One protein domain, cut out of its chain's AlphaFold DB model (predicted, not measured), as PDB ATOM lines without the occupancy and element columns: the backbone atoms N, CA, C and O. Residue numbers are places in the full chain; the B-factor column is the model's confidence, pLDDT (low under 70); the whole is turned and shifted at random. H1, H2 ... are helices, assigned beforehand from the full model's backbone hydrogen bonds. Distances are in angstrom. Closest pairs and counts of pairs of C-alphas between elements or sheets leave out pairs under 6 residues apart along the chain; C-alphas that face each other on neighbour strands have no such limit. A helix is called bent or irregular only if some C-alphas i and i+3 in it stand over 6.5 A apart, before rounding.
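AT A GLANCE: This is residues 214 to 262 and 312 to 340 of the 469 residues of an uncharacterized protein of Opisthorchis felineus (UniProt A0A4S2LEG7). One long helix, H4, makes the long axis, with H2 and H3 packed lengthwise on it and small H1 off at one end, touching no helix. The 78 printed residues hold four named helices, H1 to H4 in order, and no named strand: all helix. The whole is elongated, 45 by 25 by 16 A, and only just loose, close to compact, with a radius of gyration of the C-alphas of 13.9 A.

IN THESE COORDINATES: H4, residues 312 to 340, runs 41.9 A from C-alpha 312 at (128.218, 122.027, 182.127) to C-alpha 340 at (116.599, 81.786, 183.969). H2, residues 227 to 243, is 25.3 A long and irregular: C-alphas 239 and 242 are 7.0 A apart. H3 is residues 247 to 255, 12.0 A; H1 is residues 214 to 218, 8.4 A.

HOW THE PARTS SIT: H2 and H4 touch, closest at the C-alphas of Ser 234 and Trp 319, 5.6 A, at a shallow tilt of 20 degrees, the same way. H3 touches residues 322 to 334 of H4 alone, closest at the C-alphas of Ile 254 and Val 323, 5.4 A, at a shallow tilt of 22 degrees, opposite ways. H2 and H3 are apart. Every O i to N i+4 pair is within hydrogen-bond range in H3 and H4, 11 of 13 in H2, and 0 of 1 in H1, which has 2 of 2 O i to N i+3 pairs.

THE WHOLE: Residues 263 to 311 are not printed; C-alphas 262 and 312 are 10.5 A apart across this cut. Of the links printed whole, H2 to H3 is tight and H1 to H2 short. Residues 214 to 222, 259 to 262 and 338 to 340 have pLDDT under 70.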
ATOM      1  N   SER A 214     137.510 108.193 178.671       60.81
ATOM      2  CA  SER A 214     138.719 108.981 178.964       60.81
ATOM      3  C   SER A 214     139.908 108.680 178.061       60.81
ATOM      4  O   SER A 214     140.769 109.545 177.899       60.81
ATOM      5  N   ASP A 215     139.960 107.480 177.489       56.31
ATOM      6  CA  ASP A 215     141.056 107.057 176.616       56.31
ATOM      7  C   ASP A 215     140.966 107.738 175.238       56.31
ATOM      8  O   ASP A 215     141.976 107.882 174.549       56.31
ATOM      9  N   ALA A 216     139.789 108.276 174.889       56.50
ATOM     10  CA  ALA A 216     139.553 109.060 173.677       56.50
ATOM     11  C   ALA A 216     140.355 110.379 173.623       56.50
ATOM     12  O   ALA A 216     140.498 110.965 172.550       56.50
ATOM     13  N   LEU A 217     140.884 110.869 174.758       50.97
ATOM     14  CA  LEU A 217     141.657 112.122 174.831       50.97
ATOM     15  C   LEU A 217     143.072 112.016 174.243       50.97
ATOM     16  O   LEU A 217     143.693 113.045 173.975       50.97
ATOM     17  N   GLY A 218     143.607 110.800 174.088       46.06
ATOM     18  CA  GLY A 218     144.961 110.573 173.570       46.06
ATOM     19  C   GLY A 218     145.065 110.628 172.044       46.06
ATOM     20  O   GLY A 218     146.164 110.749 171.501       46.06
ATOM     21  N   THR A 219     143.934 110.552 171.349       51.78
ATOM     22  CA  THR A 219     143.827 110.539 169.888       51.78
ATOM     23  C   THR A 219     143.317 111.887 169.386       51.78
ATOM     24  O   THR A 219     142.372 112.433 169.945       51.78
ATOM     25  N   GLN A 220     143.911 112.431 168.317       49.09
ATOM     26  CA  GLN A 220     143.529 113.736 167.739       49.09
ATOM     27  C   GLN A 220     142.070 113.808 167.229       49.09
ATOM     28  O   GLN A 220     141.599 114.894 166.901       49.09
ATOM     29  N   ASP A 221     141.341 112.688 167.241       57.91
ATOM     30  CA  ASP A 221     139.990 112.528 166.707       57.91
ATOM     31  C   ASP A 221     138.971 112.144 167.797       57.91
ATOM     32  O   ASP A 221     138.347 111.083 167.750       57.91
ATOM     33  N   CYS A 222     138.771 113.000 168.804       69.12
ATOM     34  CA  CYS A 222     137.646 112.816 169.724       69.12
ATOM     35  C   CYS A 222     136.319 112.938 168.953       69.12
ATOM     36  O   CYS A 222     136.032 113.976 168.345       69.12
ATOM     37  N   LEU A 223     135.491 111.892 169.015       82.00
ATOM     38  CA  LEU A 223     134.174 111.873 168.381       82.00
ATOM     39  C   LEU A 223     133.233 112.919 169.002       82.00
ATOM     40  O   LEU A 223     132.560 113.642 168.270       82.00
ATOM     41  N   LEU A 224     133.234 113.010 170.337       84.38
ATOM     42  CA  LEU A 224     132.477 113.989 171.117       84.38
ATOM     43  C   LEU A 224     133.296 115.281 171.255       84.38
ATOM     44  O   LEU A 224     134.230 115.375 172.057       84.38
ATOM     45  N   ARG A 225     132.951 116.296 170.465       78.00
ATOM     46  CA  ARG A 225     133.635 117.596 170.430       78.00
ATOM     47  C   ARG A 225     133.022 118.605 171.392       78.00
ATOM     48  O   ARG A 225     133.704 119.537 171.815       78.00
ATOM     49  N   SER A 226     131.747 118.445 171.737       77.94
ATOM     50  CA  SER A 226     130.997 119.410 172.537       77.94
ATOM     51  C   SER A 226     130.156 118.756 173.632       77.94
ATOM     52  O   SER A 226     129.832 117.572 173.572       77.94
ATOM     53  N   ARG A 227     129.760 119.544 174.640       78.56
ATOM     54  CA  ARG A 227     128.812 119.095 175.675       78.56
ATOM     55  C   ARG A 227     127.443 118.718 175.080       78.56
ATOM     56  O   ARG A 227     126.796 117.813 175.595       78.56
ATOM     57  N   ALA A 228     127.039 119.336 173.963       81.44
ATOM     58  CA  ALA A 228     125.823 118.964 173.230       81.44
ATOM     59  C   ALA A 228     125.879 117.512 172.738       81.44
ATOM     60  O   ALA A 228     124.874 116.814 172.773       81.44
ATOM     61  N   ASP A 229     127.063 117.040 172.349       84.44
ATOM     62  CA  ASP A 229     127.260 115.684 171.837       84.44
ATOM     63  C   ASP A 229     127.078 114.659 172.967       84.44
ATOM     64  O   ASP A 229     126.562 113.570 172.746       84.44
ATOM     65  N   VAL A 230     127.442 115.028 174.203       85.12
ATOM     66  CA  VAL A 230     127.197 114.208 175.401       85.12
ATOM     67  C   VAL A 230     125.705 114.162 175.740       85.12
ATOM     68  O   VAL A 230     125.195 113.104 176.108       85.12
ATOM     69  N   ILE A 231     124.989 115.282 175.595       85.25
ATOM     70  CA  ILE A 231     123.528 115.326 175.763       85.25
ATOM     71  C   ILE A 231     122.853 114.451 174.701       85.25
ATOM     72  O   ILE A 231     122.013 113.624 175.051       85.25
ATOM     73  N   LEU A 232     123.264 114.570 173.434       87.75
ATOM     74  CA  LEU A 232     122.770 113.742 172.333       87.75
ATOM     75  C   LEU A 232     123.040 112.257 172.593       87.75
ATOM     76  O   LEU A 232     122.114 111.458 172.520       87.75
ATOM     77  N   LEU A 233     124.270 111.894 172.972       91.56
ATOM     78  CA  LEU A 233     124.626 110.525 173.345       91.56
ATOM     79  C   LEU A 233     123.721 110.001 174.468       91.56
ATOM     80  O   LEU A 233     123.199 108.895 174.364       91.56
ATOM     81  N   SER A 234     123.509 110.795 175.519       90.19
ATOM     82  CA  SER A 234     122.659 110.411 176.654       90.19
ATOM     83  C   SER A 234     121.208 110.191 176.220       90.19
ATOM     84  O   SER A 234     120.591 109.211 176.625       90.19
ATOM     85  N   SER A 235     120.668 111.064 175.365       89.25
ATOM     86  CA  SER A 235     119.311 110.926 174.828       89.25
ATOM     87  C   SER A 235     119.173 109.700 173.922       89.25
ATOM     88  O   SER A 235     118.249 108.919 174.109       89.25
ATOM     89  N   LEU A 236     120.117 109.468 173.005       91.12
ATOM     90  CA  LEU A 236     120.131 108.278 172.147       91.12
ATOM     91  C   LEU A 236     120.212 106.981 172.965       91.12
ATOM     92  O   LEU A 236     119.546 105.999 172.644       91.12
ATOM     93  N   LEU A 237     121.011 106.971 174.033       92.75
ATOM     94  CA  LEU A 237     121.116 105.818 174.922       92.75
ATOM     95  C   LEU A 237     119.848 105.600 175.752       92.75
ATOM     96  O   LEU A 237     119.466 104.451 175.945       92.75
ATOM     97  N   LEU A 238     119.180 106.665 176.204       89.88
ATOM     98  CA  LEU A 238     117.886 106.563 176.887       89.88
ATOM     99  C   LEU A 238     116.803 105.958 175.982       89.88
ATOM    100  O   LEU A 238     116.050 105.112 176.451       89.88
ATOM    101  N   GLU A 239     116.765 106.324 174.698       88.88
ATOM    102  CA  GLU A 239     115.834 105.738 173.716       88.88
ATOM    103  C   GLU A 239     116.093 104.239 173.483       88.88
ATOM    104  O   GLU A 239     115.162 103.451 173.315       88.88
ATOM    105  N   LEU A 240     117.361 103.814 173.500       90.12
ATOM    106  CA  LEU A 240     117.736 102.407 173.307       90.12
ATOM    107  C   LEU A 240     117.675 101.570 174.586       90.12
ATOM    108  O   LEU A 240     117.633 100.342 174.506       90.12
ATOM    109  N   LEU A 241     117.658 102.199 175.759       90.50
ATOM    110  CA  LEU A 241     117.737 101.511 177.045       90.50
ATOM    111  C   LEU A 241     116.616 100.476 177.274       90.50
ATOM    112  O   LEU A 241     116.934  99.385 177.754       90.50
ATOM    113  N   PRO A 242     115.340 100.720 176.902       87.81
ATOM    114  CA  PRO A 242     114.287  99.705 177.001       87.81
ATOM    115  C   PRO A 242     114.550  98.469 176.132       87.81
ATOM    116  O   PRO A 242     114.058  97.382 176.428       87.81
ATOM    117  N   LEU A 243     115.324  98.631 175.054       87.50
ATOM    118  CA  LEU A 243     115.697  97.562 174.128       87.50
ATOM    119  C   LEU A 243     116.947  96.800 174.591       87.50
ATOM    120  O   LEU A 243     117.295  95.779 173.996       87.50
ATOM    121  N   GLU A 244     117.631  97.280 175.632       88.88
ATOM    122  CA  GLU A 244     118.822  96.634 176.163       88.88
ATOM    123  C   GLU A 244     118.468  95.344 176.905       88.88
ATOM    124  O   GLU A 244     117.564  95.307 177.753       88.88
ATOM    125  N   PHE A 245     119.225  94.291 176.599       86.56
ATOM    126  CA  PHE A 245     119.025  92.959 177.162       86.56
ATOM    127  C   PHE A 245     120.327  92.316 177.673       86.56
ATOM    128  O   PHE A 245     120.250  91.345 178.426       86.56
ATOM    129  N   ASP A 246     121.521  92.808 177.296       86.69
ATOM    130  CA  ASP A 246     122.786  92.259 177.805       86.69
ATOM    131  C   ASP A 246     123.297  93.100 178.990       86.69
ATOM    132  O   ASP A 246     123.822  94.207 178.798       86.69
ATOM    133  N   PRO A 247     123.226  92.581 180.233       88.06
ATOM    134  CA  PRO A 247     123.661  93.328 181.408       88.06
ATOM    135  C   PRO A 247     125.159  93.653 181.384       88.06
ATOM    136  O   PRO A 247     125.586  94.616 182.017       88.06
ATOM    137  N   ARG A 248     125.985  92.893 180.652       89.12
ATOM    138  CA  ARG A 248     127.432  93.145 180.560       89.12
ATOM    139  C   ARG A 248     127.721  94.376 179.710       89.12
ATOM    140  O   ARG A 248     128.559  95.190 180.088       89.12
ATOM    141  N   LEU A 249     127.017  94.525 178.586       90.44
ATOM    142  CA  LEU A 249     127.160  95.688 177.707       90.44
ATOM    143  C   LEU A 249     126.652  96.951 178.404       90.44
ATOM    144  O   LEU A 249     127.346  97.969 178.401       90.44
ATOM    145  N   LEU A 250     125.505  96.856 179.083       91.88
ATOM    146  CA  LEU A 250     124.951  97.963 179.859       91.88
ATOM    147  C   LEU A 250     125.884  98.385 181.002       91.88
ATOM    148  O   LEU A 250     126.150  99.572 181.181       91.88
ATOM    149  N   GLN A 251     126.455  97.421 181.735       91.06
ATOM    150  CA  GLN A 251     127.450  97.682 182.779       91.06
ATOM    151  C   GLN A 251     128.650  98.478 182.240       91.06
ATOM    152  O   GLN A 251     129.109  99.410 182.903       91.06
ATOM    153  N   VAL A 252     129.164  98.138 181.052       88.88
ATOM    154  CA  VAL A 252     130.264  98.881 180.413       88.88
ATOM    155  C   VAL A 252     129.859 100.334 180.158       88.88
ATOM    156  O   VAL A 252     130.601 101.246 180.526       88.88
ATOM    157  N   GLN A 253     128.673 100.557 179.590       90.12
ATOM    158  CA  GLN A 253     128.192 101.893 179.234       90.12
ATOM    159  C   GLN A 253     128.004 102.799 180.457       90.12
ATOM    160  O   GLN A 253     128.437 103.945 180.440       90.12
ATOM    161  N   ILE A 254     127.400 102.294 181.539       88.44
ATOM    162  CA  ILE A 254     127.097 103.111 182.731       88.44
ATOM    163  C   ILE A 254     128.321 103.386 183.617       88.44
ATOM    164  O   ILE A 254     128.301 104.309 184.431       88.44
ATOM    165  N   THR A 255     129.366 102.557 183.531       84.00
ATOM    166  CA  THR A 255     130.571 102.696 184.373       84.00
ATOM    167  C   THR A 255     131.603 103.646 183.783       84.00
ATOM    168  O   THR A 255     132.453 104.160 184.508       84.00
ATOM    169  N   SER A 256     131.519 103.907 182.483       79.00
ATOM    170  CA  SER A 256     132.447 104.760 181.757       79.00
ATOM    171  C   SER A 256     131.797 106.111 181.479       79.00
ATOM    172  O   SER A 256     130.866 106.241 180.691       79.00
ATOM    173  N   ARG A 257     132.285 107.149 182.157       75.94
ATOM    174  CA  ARG A 257     131.796 108.510 181.937       75.94
ATOM    175  C   ARG A 257     132.336 109.046 180.605       75.94
ATOM    176  O   ARG A 257     133.554 108.980 180.410       75.94
ATOM    177  N   PRO A 258     131.487 109.611 179.729       77.38
ATOM    178  CA  PRO A 258     131.945 110.157 178.471       77.38
ATOM    179  C   PRO A 258     132.770 111.422 178.700       77.38
ATOM    180  O   PRO A 258     132.467 112.219 179.598       77.38
ATOM    181  N   ILE A 259     133.806 111.618 177.884       69.94
ATOM    182  CA  ILE A 259     134.634 112.827 177.908       69.94
ATOM    183  C   ILE A 259     134.580 113.512 176.540       69.94
ATOM    184  O   ILE A 259     134.584 112.863 175.502       69.94
ATOM    185  N   HIS A 260     134.519 114.845 176.547       65.56
ATOM    186  CA  HIS A 260     134.595 115.690 175.355       65.56
ATOM    187  C   HIS A 260     135.860 116.557 175.409       65.56
ATOM    188  O   HIS A 260     136.366 116.871 176.493       65.56
ATOM    189  N   SER A 261     136.355 116.986 174.246       54.22
ATOM    190  CA  SER A 261     137.655 117.665 174.086       54.22
ATOM    191  C   SER A 261     137.826 118.962 174.899       54.22
ATOM    192  O   SER A 261     138.951 119.402 175.121       54.22
ATOM    193  N   GLY A 262     136.735 119.567 175.385       48.22
ATOM    194  CA  GLY A 262     136.753 120.791 176.197       48.22
ATOM    195  C   GLY A 262     137.086 120.597 177.684       48.22
ATOM    196  O   GLY A 262     137.478 121.552 178.350       48.22
ATOM    197  N   ALA A 312     127.420 123.137 181.620       71.56
ATOM    198  CA  ALA A 312     128.218 122.027 182.127       71.56
ATOM    199  C   ALA A 312     127.419 121.167 183.114       71.56
ATOM    200  O   ALA A 312     127.428 119.942 182.990       71.56
ATOM    201  N   GLU A 313     126.694 121.788 184.042       73.81
ATOM    202  CA  GLU A 313     125.823 121.099 184.995       73.81
ATOM    203  C   GLU A 313     124.707 120.326 184.287       73.81
ATOM    204  O   GLU A 313     124.526 119.145 184.573       73.81
ATOM    205  N   SER A 314     124.044 120.921 183.290       73.44
ATOM    206  CA  SER A 314     123.010 120.253 182.486       73.44
ATOM    207  C   SER A 314     123.531 118.999 181.768       73.44
ATOM    208  O   SER A 314     122.898 117.942 181.799       73.44
ATOM    209  N   CYS A 315     124.728 119.070 181.178       79.19
ATOM    210  CA  CYS A 315     125.371 117.919 180.541       79.19
ATOM    211  C   CYS A 315     125.655 116.785 181.538       79.19
ATOM    212  O   CYS A 315     125.422 115.611 181.233       79.19
ATOM    213  N   VAL A 316     126.155 117.125 182.729       80.94
ATOM    214  CA  VAL A 316     126.417 116.144 183.788       80.94
ATOM    215  C   VAL A 316     125.117 115.556 184.320       80.94
ATOM    216  O   VAL A 316     125.051 114.345 184.520       80.94
ATOM    217  N   GLN A 317     124.091 116.385 184.498       80.44
ATOM    218  CA  GLN A 317     122.781 115.953 184.955       80.44
ATOM    219  C   GLN A 317     122.161 114.966 183.967       80.44
ATOM    220  O   GLN A 317     121.804 113.867 184.369       80.44
ATOM    221  N   ARG A 318     122.153 115.280 182.667       82.38
ATOM    222  CA  ARG A 318     121.569 114.394 181.651       82.38
ATOM    223  C   ARG A 318     122.264 113.034 181.576       82.38
ATOM    224  O   ARG A 318     121.606 112.008 181.413       82.38
ATOM    225  N   TRP A 319     123.589 113.013 181.716       87.50
ATOM    226  CA  TRP A 319     124.336 111.759 181.806       87.50
ATOM    227  C   TRP A 319     124.004 110.989 183.092       87.50
ATOM    228  O   TRP A 319     123.848 109.770 183.057       87.50
ATOM    229  N   ASN A 320     123.880 111.681 184.229       84.69
ATOM    230  CA  ASN A 320     123.492 111.056 185.492       84.69
ATOM    231  C   ASN A 320     122.078 110.467 185.425       84.69
ATOM    232  O   ASN A 320     121.898 109.358 185.919       84.69
ATOM    233  N   ASP A 321     121.130 111.140 184.766       85.12
ATOM    234  CA  ASP A 321     119.781 110.617 184.528       85.12
ATOM    235  C   ASP A 321     119.858 109.283 183.770       85.12
ATOM    236  O   ASP A 321     119.289 108.281 184.199       85.12
ATOM    237  N   TYR A 322     120.635 109.229 182.678       89.50
ATOM    238  CA  TYR A 322     120.876 107.981 181.949       89.50
ATOM    239  C   TYR A 322     121.491 106.896 182.843       89.50
ATOM    240  O   TYR A 322     121.038 105.752 182.828       89.50
ATOM    241  N   VAL A 323     122.501 107.232 183.649       89.31
ATOM    242  CA  VAL A 323     123.148 106.274 184.558       89.31
ATOM    243  C   VAL A 323     122.182 105.767 185.628       89.31
ATOM    244  O   VAL A 323     122.249 104.593 185.991       89.31
ATOM    245  N   GLU A 324     121.299 106.612 186.152       88.94
ATOM    246  CA  GLU A 324     120.310 106.228 187.156       88.94
ATOM    247  C   GLU A 324     119.277 105.257 186.579       88.94
ATOM    248  O   GLU A 324     119.130 104.147 187.101       88.94
ATOM    249  N   VAL A 325     118.649 105.615 185.454       89.00
ATOM    250  CA  VAL A 325     117.689 104.737 184.765       89.00
ATOM    251  C   VAL A 325     118.385 103.449 184.304       89.00
ATOM    252  O   VAL A 325     117.866 102.348 184.494       89.00
ATOM    253  N   GLY A 326     119.610 103.559 183.787       88.62
ATOM    254  CA  GLY A 326     120.430 102.430 183.356       88.62
ATOM    255  C   GLY A 326     120.801 101.473 184.490       88.62
ATOM    256  O   GLY A 326     120.832 100.263 184.285       88.62
ATOM    257  N   ARG A 327     121.032 101.974 185.711       88.56
ATOM    258  CA  ARG A 327     121.246 101.126 186.899       88.56
ATOM    259  C   ARG A 327     119.985 100.373 187.301       88.56
ATOM    260  O   ARG A 327     120.105  99.210 187.682       88.56
ATOM    261  N   GLY A 328     118.817 101.013 187.207       87.62
ATOM    262  CA  GLY A 328     117.524 100.355 187.404       87.62
ATOM    263  C   GLY A 328     117.345  99.202 186.418       87.62
ATOM    264  O   GLY A 328     117.216  98.052 186.828       87.62
ATOM    265  N   ARG A 329     117.507  99.486 185.121       88.75
ATOM    266  CA  ARG A 329     117.428  98.472 184.063       88.75
ATOM    267  C   ARG A 329     118.449  97.343 184.235       88.75
ATOM    268  O   ARG A 329     118.140  96.176 184.016       88.75
ATOM    269  N   LEU A 330     119.674  97.662 184.649       90.19
ATOM    270  CA  LEU A 330     120.705  96.658 184.909       90.19
ATOM    271  C   LEU A 330     120.334  95.724 186.070       90.19
ATOM    272  O   LEU A 330     120.676  94.542 186.022       90.19
ATOM    273  N   ALA A 331     119.680  96.241 187.111       87.31
ATOM    274  CA  ALA A 331     119.185  95.420 188.210       87.31
ATOM    275  C   ALA A 331     118.101  94.451 187.715       87.31
ATOM    276  O   ALA A 331     118.242  93.249 187.930       87.31
ATOM    277  N   GLU A 332     117.122  94.940 186.945       87.31
ATOM    278  CA  GLU A 332     116.080  94.103 186.326       87.31
ATOM    279  C   GLU A 332     116.681  92.971 185.481       87.31
ATOM    280  O   GLU A 332     116.323  91.807 185.636       87.31
ATOM    281  N   LEU A 333     117.643  93.284 184.604       85.81
ATOM    282  CA  LEU A 333     118.273  92.283 183.736       85.81
ATOM    283  C   LEU A 333     119.038  91.208 184.521       85.81
ATOM    284  O   LEU A 333     119.118  90.061 184.081       85.81
ATOM    285  N   ARG A 334     119.614  91.565 185.672       85.38
ATOM    286  CA  ARG A 334     120.301  90.610 186.551       85.38
ATOM    287  C   ARG A 334     119.327  89.702 187.283       85.38
ATOM    288  O   ARG A 334     119.600  88.511 187.379       85.38
ATOM    289  N   GLU A 335     118.211  90.247 187.757       84.19
ATOM    290  CA  GLU A 335     117.141  89.465 188.384       84.19
ATOM    291  C   GLU A 335     116.544  88.459 187.390       84.19
ATOM    292  O   GLU A 335     116.411  87.280 187.714       84.19
ATOM    293  N   LEU A 336     116.294  88.885 186.147       80.19
ATOM    294  CA  LEU A 336     115.806  88.004 185.081       80.19
ATOM    295  C   LEU A 336     116.804  86.886 184.736       80.19
ATOM    296  O   LEU A 336     116.408  85.734 184.586       80.19
ATOM    297  N   GLN A 337     118.107  87.188 184.658       72.62
ATOM    298  CA  GLN A 337     119.126  86.154 184.421       72.62
ATOM    299  C   GLN A 337     119.233  85.148 185.567       72.62
ATOM    300  O   GLN A 337     119.507  83.975 185.322       72.62
ATOM    301  N   GLN A 338     119.027  85.596 186.804       64.50
ATOM    302  CA  GLN A 338     119.043  84.720 187.966       64.50
ATOM    303  C   GLN A 338     117.827  83.780 187.970       64.50
ATOM    304  O   GLN A 338     117.979  82.608 188.290       64.50
ATOM    305  N   GLN A 339     116.662  84.249 187.510       59.12
ATOM    306  CA  GLN A 339     115.477  83.405 187.307       59.12
ATOM    307  C   GLN A 339     115.641  82.385 186.166       59.12
ATOM    308  O   GLN A 339     115.151  81.266 186.279       59.12
ATOM    309  N   GLU A 340     116.339  82.727 185.076       57.28
ATOM    310  CA  GLU A 340     116.599  81.786 183.969       57.28
ATOM    311  C   GLU A 340     117.677  80.731 184.292       57.28
ATOM    312  O   GLU A 340     117.700  79.666 183.670       57.28
TER     313      GLU A 340